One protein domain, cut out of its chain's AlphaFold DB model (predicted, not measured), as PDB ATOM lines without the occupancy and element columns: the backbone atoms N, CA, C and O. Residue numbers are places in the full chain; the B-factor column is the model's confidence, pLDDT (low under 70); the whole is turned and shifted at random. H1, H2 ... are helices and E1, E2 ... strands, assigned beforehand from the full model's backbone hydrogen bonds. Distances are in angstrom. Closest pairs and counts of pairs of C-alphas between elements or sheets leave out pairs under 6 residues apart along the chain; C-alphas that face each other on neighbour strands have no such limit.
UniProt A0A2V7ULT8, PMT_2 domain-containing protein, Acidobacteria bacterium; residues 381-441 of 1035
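AT A GLANCE: This is residues 381 to 441 of the 1035 residues of the protein "PMT_2 domain-containing protein" of Acidobacteria bacterium (UniProt A0A2V7ULT8). E1 and E2 form a small parallel two-strand ribbon with H1 and H2 close by, while the chain swings out through H3 and H4 in a wide, open loop before returning. The 61 printed residues, mostly helix by class, run H1 E1 H2 H3 H4 E2; the whole is only just compact, close to loose, with radius of gyration of the C-alphas 12.1 A and spans of 36 by 25 by 15 A.

IN THESE COORDINATES: E1 is residues 390 to 392 and E2 438 to 440, ending at C-alpha 440 (27.789, 7.246, 28.997). H1 is 381 to 385, from C-alpha 381 (33.933, -1.964, 21.917); H2 is 395 to 400, H3 410 to 418, 12.5 A long, and H4 425 to 433, 12.2 A.

HOW THE PARTS SIT: E1 and E2 are parallel at 6 degrees, with N 440 and O 391 2.9 A apart, within hydrogen-bond range. E1, H2 H3 H4, E2 is a strand-helix-strand unit, parallel neighbour strands with helices between. H1 and H2 are close but not clearly touching; their closest C-alphas, Ala 383 and Ala 398, are 7.7 A apart. H3 and H4 are apart. Every O i to N i+4 pair is within hydrogen-bond range in H1, H2 and H4; in H3, 4 of 5.

THE WHOLE: The C-alphas farthest apart, Glu 385 and Arg 419, are 36.5 A apart. The printed part has no cut and no long link; pLDDT is under 70 at residues 440 to 441.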
ATOM      1  N   ARG A 381      32.505  -1.623  21.769       78.69
ATOM      2  CA  ARG A 381      33.933  -1.964  21.917       78.69
ATOM      3  C   ARG A 381      34.585  -1.228  23.088       78.69
ATOM      4  O   ARG A 381      35.069  -1.879  24.001       78.69
ATOM      5  N   LEU A 382      34.488   0.102  23.130       77.88
ATOM      6  CA  LEU A 382      35.048   0.932  24.207       77.88
ATOM      7  C   LEU A 382      34.494   0.550  25.592       77.88
ATOM      8  O   LEU A 382      35.232   0.524  26.572       77.88
ATOM      9  N   ALA A 383      33.204   0.213  25.688       81.94
ATOM     10  CA  ALA A 383      32.597  -0.257  26.931       81.94
ATOM     11  C   ALA A 383      33.090  -1.656  27.341       81.94
ATOM     12  O   ALA A 383      33.213  -1.919  28.538       81.94
ATOM     13  N   ALA A 384      33.384  -2.541  26.382       84.31
ATOM     14  CA  ALA A 384      33.960  -3.861  26.646       84.31
ATOM     15  C   ALA A 384      35.425  -3.754  27.100       84.31
ATOM     16  O   ALA A 384      35.804  -4.377  28.087       84.31
ATOM     17  N   GLU A 385      36.208  -2.910  26.425       84.75
ATOM     18  CA  GLU A 385      37.639  -2.667  26.668       84.75
ATOM     19  C   GLU A 385      37.919  -1.901  27.976       84.75
ATOM     20  O   GLU A 385      39.005  -2.025  28.540       84.75
ATOM     21  N   ALA A 386      36.955  -1.132  28.494       84.38
ATOM     22  CA  ALA A 386      37.110  -0.401  29.755       84.38
ATOM     23  C   ALA A 386      37.381  -1.336  30.965       84.38
ATOM     24  O   ALA A 386      36.813  -2.428  31.037       84.38
ATOM     25  N   PRO A 387      38.165  -0.927  31.977       77.75
ATOM     26  CA  PRO A 387      38.392  -1.738  33.175       77.75
ATOM     27  C   PRO A 387      37.195  -1.687  34.148       77.75
ATOM     28  O   PRO A 387      36.744  -0.614  34.531       77.75
ATOM     29  N   GLY A 388      36.697  -2.842  34.598       81.50
ATOM     30  CA  GLY A 388      35.620  -2.924  35.600       81.50
ATOM     31  C   GLY A 388      34.207  -2.605  35.083       81.50
ATOM     32  O   GLY A 388      33.939  -2.668  33.876       81.50
ATOM     33  N   ASP A 389      33.295  -2.303  36.017       83.88
ATOM     34  CA  ASP A 389      31.887  -1.975  35.742       83.88
ATOM     35  C   ASP A 389      31.754  -0.765  34.803       83.88
ATOM     36  O   ASP A 389      32.604   0.128  34.763       83.88
ATOM     37  N   VAL A 390      30.636  -0.699  34.079       85.19
ATOM     38  CA  VAL A 390      30.297   0.429  33.201       85.19
ATOM     39  C   VAL A 390      28.896   0.933  33.536       85.19
ATOM     40  O   VAL A 390      27.988   0.151  33.837       85.19
ATOM     41  N   LEU A 391      28.722   2.252  33.483       85.12
ATOM     42  CA  LEU A 391      27.433   2.917  33.629       85.12
ATOM     43  C   LEU A 391      26.976   3.433  32.256       85.12
ATOM     44  O   LEU A 391      27.471   4.451  31.775       85.12
ATOM     45  N   VAL A 392      26.054   2.712  31.612       78.56
ATOM     46  CA  VAL A 392      25.441   3.097  30.328       78.56
ATOM     47  C   VAL A 392      23.928   3.148  30.496       78.56
ATOM     48  O   VAL A 392      23.361   2.252  31.115       78.56
ATOM     49  N   GLU A 393      23.286   4.166  29.929       72.38
ATOM     50  CA  GLU A 393      21.819   4.311  29.942       72.38
ATOM     51  C   GLU A 393      21.088   3.369  28.965       72.38
ATOM     52  O   GLU A 393      19.897   3.125  29.122       72.38
ATOM     53  N   ASP A 394      21.800   2.841  27.966       75.50
ATOM     54  CA  ASP A 394      21.321   1.883  26.963       75.50
ATOM     55  C   ASP A 394      21.655   0.443  27.401       75.50
ATOM     56  O   ASP A 394      22.822   0.024  27.381       75.50
ATOM     57  N   GLU A 395      20.632  -0.331  27.779       78.75
ATOM     58  CA  GLU A 395      20.802  -1.717  28.227       78.75
ATOM     59  C   GLU A 395      21.385  -2.635  27.139       78.75
ATOM     60  O   GLU A 395      22.079  -3.601  27.459       78.75
ATOM     61  N   ASN A 396      21.152  -2.343  25.854       77.94
ATOM     62  CA  ASN A 396      21.672  -3.135  24.740       77.94
ATOM     63  C   ASN A 396      23.208  -3.054  24.683       77.94
ATOM     64  O   ASN A 396      23.885  -4.066  24.477       77.94
ATOM     65  N   VAL A 397      23.769  -1.866  24.939       77.31
ATOM     66  CA  VAL A 397      25.224  -1.666  25.024       77.31
ATOM     67  C   VAL A 397      25.811  -2.455  26.194       77.31
ATOM     68  O   VAL A 397      26.790  -3.170  25.988       77.31
ATOM     69  N   ALA A 398      25.205  -2.372  27.384       79.25
ATOM     70  CA  ALA A 398      25.668  -3.098  28.572       79.25
ATOM     71  C   ALA A 398      25.636  -4.627  28.369       79.25
ATOM     72  O   ALA A 398      26.624  -5.317  28.621       79.25
ATOM     73  N   LEU A 399      24.533  -5.153  27.820       82.81
ATOM     74  CA  LEU A 399      24.397  -6.578  27.513       82.81
ATOM     75  C   LEU A 399      25.435  -7.064  26.490       82.81
ATOM     76  O   LEU A 399      25.959  -8.170  26.625       82.81
ATOM     77  N   LYS A 400      25.748  -6.266  25.460       81.69
ATOM     78  CA  LYS A 400      26.668  -6.675  24.383       81.69
ATOM     79  C   LYS A 400      28.145  -6.468  24.675       81.69
ATOM     80  O   LYS A 400      28.955  -7.147  24.050       81.69
ATOM     81  N   CYS A 401      28.508  -5.586  25.603       81.69
ATOM     82  CA  CYS A 401      29.891  -5.483  26.068       81.69
ATOM     83  C   CYS A 401      30.257  -6.547  27.123       81.69
ATOM     84  O   CYS A 401      31.402  -6.586  27.567       81.69
ATOM     85  N   GLY A 402      29.313  -7.423  27.499       78.69
ATOM     86  CA  GLY A 402      29.545  -8.544  28.415       78.69
ATOM     87  C   GLY A 402      29.603  -8.147  29.892       78.69
ATOM     88  O   GLY A 402      30.185  -8.876  30.692       78.69
ATOM     89  N   LYS A 403      29.028  -6.995  30.258       82.25
ATOM     90  CA  LYS A 403      29.129  -6.404  31.601       82.25
ATOM     91  C   LYS A 403      27.773  -6.331  32.308       82.25
ATOM     92  O   LYS A 403      26.734  -6.349  31.646       82.25
ATOM     93  N   PRO A 404      27.744  -6.265  33.654       80.81
ATOM     94  CA  PRO A 404      26.490  -6.169  34.391       80.81
ATOM     95  C   PRO A 404      25.732  -4.874  34.064       80.81
ATOM     96  O   PRO A 404      26.315  -3.797  33.946       80.81
ATOM     97  N   VAL A 405      24.402  -4.970  33.975       86.50
ATOM     98  CA  VAL A 405      23.514  -3.802  33.863       86.50
ATOM     99  C   VAL A 405      23.460  -3.098  35.222       86.50
ATOM    100  O   VAL A 405      22.751  -3.528  36.132       86.50
ATOM    101  N   THR A 406      24.248  -2.032  35.373       83.50
ATOM    102  CA  THR A 406      24.398  -1.275  36.630       83.50
ATOM    103  C   THR A 406      23.136  -0.500  37.023       83.50
ATOM    104  O   THR A 406      22.787  -0.442  38.205       83.50
ATOM    105  N   LEU A 407      22.476   0.115  36.041       84.94
ATOM    106  CA  LEU A 407      21.273   0.937  36.167       84.94
ATOM    107  C   LEU A 407      20.381   0.638  34.959       84.94
ATOM    108  O   LEU A 407      20.883   0.609  33.840       84.94
ATOM    109  N   MET A 408      19.094   0.392  35.191       84.56
ATOM    110  CA  MET A 408      18.112   0.077  34.149       84.56
ATOM    111  C   MET A 408      16.967   1.087  34.197       84.56
ATOM    112  O   MET A 408      16.520   1.421  35.291       84.56
ATOM    113  N   ASP A 409      16.501   1.570  33.044       75.06
ATOM    114  CA  ASP A 409      15.533   2.679  32.943       75.06
ATOM    115  C   ASP A 409      15.885   3.897  33.849       75.06
ATOM    116  O   ASP A 409      15.200   4.186  34.843       75.06
ATOM    117  N   PRO A 410      16.957   4.658  33.527       77.88
ATOM    118  CA  PRO A 410      17.342   5.864  34.271       77.88
ATOM    119  C   PRO A 410      16.214   6.904  34.369       77.88
ATOM    120  O   PRO A 410      16.104   7.634  35.358       77.88
ATOM    121  N   PHE A 411      15.335   6.942  33.362       74.50
ATOM    122  CA  PHE A 411      14.166   7.814  33.318       74.50
ATOM    123  C   PHE A 411      13.189   7.496  34.459       74.50
ATOM    124  O   PHE A 411      12.748   8.419  35.149       74.50
ATOM    125  N   ALA A 412      12.894   6.223  34.731       76.62
ATOM    126  CA  ALA A 412      12.081   5.827  35.880       76.62
ATOM    127  C   ALA A 412      12.745   6.186  37.221       76.62
ATOM    128  O   ALA A 412      12.073   6.724  38.110       76.62
ATOM    129  N   PHE A 413      14.056   5.968  37.355       82.81
ATOM    130  CA  PHE A 413      14.804   6.324  38.566       82.81
ATOM    131  C   PHE A 413      14.784   7.829  38.872       82.81
ATOM    132  O   PHE A 413      14.569   8.206  40.027       82.81
ATOM    133  N   ALA A 414      14.850   8.693  37.855       80.69
ATOM    134  CA  ALA A 414      14.709  10.142  38.026       80.69
ATOM    135  C   ALA A 414      13.341  10.565  38.618       80.69
ATOM    136  O   ALA A 414      13.251  11.563  39.339       80.69
ATOM    137  N   TYR A 415      12.250   9.822  38.373       77.31
ATOM    138  CA  TYR A 415      10.960  10.090  39.038       77.31
ATOM    139  C   TYR A 415      10.890   9.541  40.460       77.31
ATOM    140  O   TYR A 415      10.220  10.142  41.304       77.31
ATOM    141  N   LEU A 416      11.566   8.424  40.737       81.94
ATOM    142  CA  LEU A 416      11.664   7.879  42.090       81.94
ATOM    143  C   LEU A 416      12.447   8.829  43.000       81.94
ATOM    144  O   LEU A 416      11.970   9.123  44.093       81.94
ATOM    145  N   GLU A 417      13.564   9.385  42.520       85.38
ATOM    146  CA  GLU A 417      14.314  10.455  43.192       85.38
ATOM    147  C   GLU A 417      13.412  11.666  43.480       85.38
ATOM    148  O   GLU A 417      13.218  12.042  44.636       85.38
ATOM    149  N   ARG A 418      12.758  12.227  42.448       81.19
ATOM    150  CA  ARG A 418      11.854  13.390  42.585       81.19
ATOM    151  C   ARG A 418      10.674  13.163  43.537       81.19
ATOM    152  O   ARG A 418      10.090  14.134  44.013       81.19
ATOM    153  N   ARG A 419      10.288  11.908  43.795       78.94
ATOM    154  CA  ARG A 419       9.246  11.528  44.769       78.94
ATOM    155  C   ARG A 419       9.802  11.072  46.126       78.94
ATOM    156  O   ARG A 419       9.014  10.624  46.955       78.94
ATOM    157  N   GLY A 420      11.114  11.150  46.358       83.12
ATOM    158  CA  GLY A 420      11.760  10.701  47.598       83.12
ATOM    159  C   GLY A 420      11.682   9.187  47.831       83.12
ATOM    160  O   GLY A 420      11.712   8.738  48.972       83.12
ATOM    161  N   ARG A 421      11.520   8.392  46.762       82.06
ATOM    162  CA  ARG A 421      11.391   6.922  46.798       82.06
ATOM    163  C   ARG A 421      12.681   6.176  46.444       82.06
ATOM    164  O   ARG A 421      12.730   4.959  46.602       82.06
ATOM    165  N   TRP A 422      13.704   6.884  45.979       88.50
ATOM    166  CA  TRP A 422      15.041   6.353  45.719       88.50
ATOM    167  C   TRP A 422      16.091   7.396  46.109       88.50
ATOM    168  O   TRP A 422      15.867   8.589  45.914       88.50
ATOM    169  N   ASP A 423      17.208   6.938  46.676       87.62
ATOM    170  CA  ASP A 423      18.362   7.767  47.030       87.62
ATOM    171  C   ASP A 423      19.503   7.484  46.035       87.62
ATOM    172  O   ASP A 423      20.042   6.374  46.052       87.62
ATOM    173  N   PRO A 424      19.902   8.449  45.185       88.38
ATOM    174  CA  PRO A 424      21.021   8.276  44.263       88.38
ATOM    175  C   PRO A 424      22.387   8.361  44.959       88.38
ATOM    176  O   PRO A 424      23.401   8.022  44.349       88.38
ATOM    177  N   SER A 425      22.466   8.789  46.226       87.12
ATOM    178  CA  SER A 425      23.739   9.016  46.928       87.12
ATOM    179  C   SER A 425      24.718   7.829  46.899       87.12
ATOM    180  O   SER A 425      25.918   8.076  46.763       87.12
ATOM    181  N   PRO A 426      24.299   6.547  46.998       88.56
ATOM    182  CA  PRO A 426      25.220   5.421  46.882       88.56
ATOM    183  C   PRO A 426      25.771   5.244  45.458       88.56
ATOM    184  O   PRO A 426      26.944   4.907  45.319       88.56
ATOM    185  N   LEU A 427      24.976   5.510  44.411       87.69
ATOM    186  CA  LEU A 427      25.447   5.514  43.020       87.69
ATOM    187  C   LEU A 427      26.396   6.694  42.768       87.69
ATOM    188  O   LEU A 427      27.499   6.495  42.265       87.69
ATOM    189  N   ASN A 428      26.021   7.893  43.212       87.62
ATOM    190  CA  ASN A 428      26.841   9.099  43.087       87.62
ATOM    191  C   ASN A 428      28.198   8.937  43.789       87.62
ATOM    192  O   ASN A 428      29.218   9.354  43.248       87.62
ATOM    193  N   ARG A 429      28.250   8.264  44.950       87.94
ATOM    194  CA  ARG A 429      29.519   7.918  45.616       87.94
ATOM    195  C   ARG A 429      30.401   6.987  44.780       87.94
ATOM    196  O   ARG A 429      31.610   7.181  44.802       87.94
ATOM    197  N   ARG A 430      29.834   6.018  44.048       86.69
ATOM    198  CA  ARG A 430      30.602   5.153  43.129       86.69
ATOM    199  C   ARG A 430      31.160   5.939  41.939       86.69
ATOM    200  O   ARG A 430      32.332   5.800  41.605       86.69
ATOM    201  N   ILE A 431      30.342   6.815  41.351       84.00
ATOM    202  CA  ILE A 431      30.749   7.707  40.251       84.00
ATOM    203  C   ILE A 431      31.904   8.618  40.696       84.00
ATOM    204  O   ILE A 431      32.941   8.653  40.042       84.00
ATOM    205  N   LEU A 432      31.765   9.298  41.841       84.38
ATOM    206  CA  LEU A 432      32.778  10.224  42.369       84.38
ATOM    207  C   LEU A 432      34.087   9.540  42.800       84.38
ATOM    208  O   LEU A 432      35.123  10.198  42.845       84.38
ATOM    209  N   LYS A 433      34.058   8.240  43.114       85.25
ATOM    210  CA  LYS A 433      35.260   7.442  43.404       85.25
ATOM    211  C   LYS A 433      35.990   6.939  42.155       85.25
ATOM    212  O   LYS A 433      37.131   6.506  42.275       85.25
ATOM    213  N   GLY A 434      35.357   6.994  40.983       81.19
ATOM    214  CA  GLY A 434      35.885   6.374  39.767       81.19
ATOM    215  C   GLY A 434      35.683   4.856  39.710       81.19
ATOM    216  O   GLY A 434      36.412   4.184  38.991       81.19
ATOM    217  N   ASP A 435      34.684   4.305  40.416       83.69
ATOM    218  CA  ASP A 435      34.396   2.854  40.462       83.69
ATOM    219  C   ASP A 435      33.855   2.279  39.122       83.69
ATOM    220  O   ASP A 435      33.457   1.113  39.064       83.69
ATOM    221  N   PHE A 436      33.778   3.096  38.063       84.81
ATOM    222  CA  PHE A 436      33.316   2.733  36.720       84.81
ATOM    223  C   PHE A 436      34.395   3.062  35.685       84.81
ATOM    224  O   PHE A 436      34.801   4.219  35.568       84.81
ATOM    225  N   GLY A 437      34.812   2.081  34.879       77.69
ATOM    226  CA  GLY A 437      35.824   2.290  33.833       77.69
ATOM    227  C   GLY A 437      35.335   3.118  32.646       77.69
ATOM    228  O   GLY A 437      36.143   3.653  31.889       77.69
ATOM    229  N   ALA A 438      34.018   3.220  32.470       79.69
ATOM    230  CA  ALA A 438      33.384   4.072  31.477       79.69
ATOM    231  C   ALA A 438      31.977   4.496  31.933       79.69
ATOM    232  O   ALA A 438      31.259   3.737  32.594       79.69
ATOM    233  N   ILE A 439      31.581   5.711  31.550       78.00
ATOM    234  CA  ILE A 439      30.256   6.286  31.804       78.00
ATOM    235  C   ILE A 439      29.737   6.905  30.501       78.00
ATOM    236  O   ILE A 439      30.464   7.643  29.835       78.00
ATOM    237  N   ARG A 440      28.483   6.619  30.132       67.50
ATOM    238  CA  ARG A 440      27.789   7.246  28.997       67.50
ATOM    239  C   ARG A 440      26.324   7.512  29.346       67.50
ATOM    240  O   ARG A 440      25.588   6.566  29.617       67.50
ATOM    241  N   GLY A 441      25.908   8.771  29.211       56.03
ATOM    242  CA  GLY A 441      24.501   9.178  29.160       56.03
ATOM    243  C   GLY A 441      24.189  10.007  27.911       56.03
ATOM    244  O   GLY A 441      25.115  10.483  27.242       56.03
TER     245      GLY A 441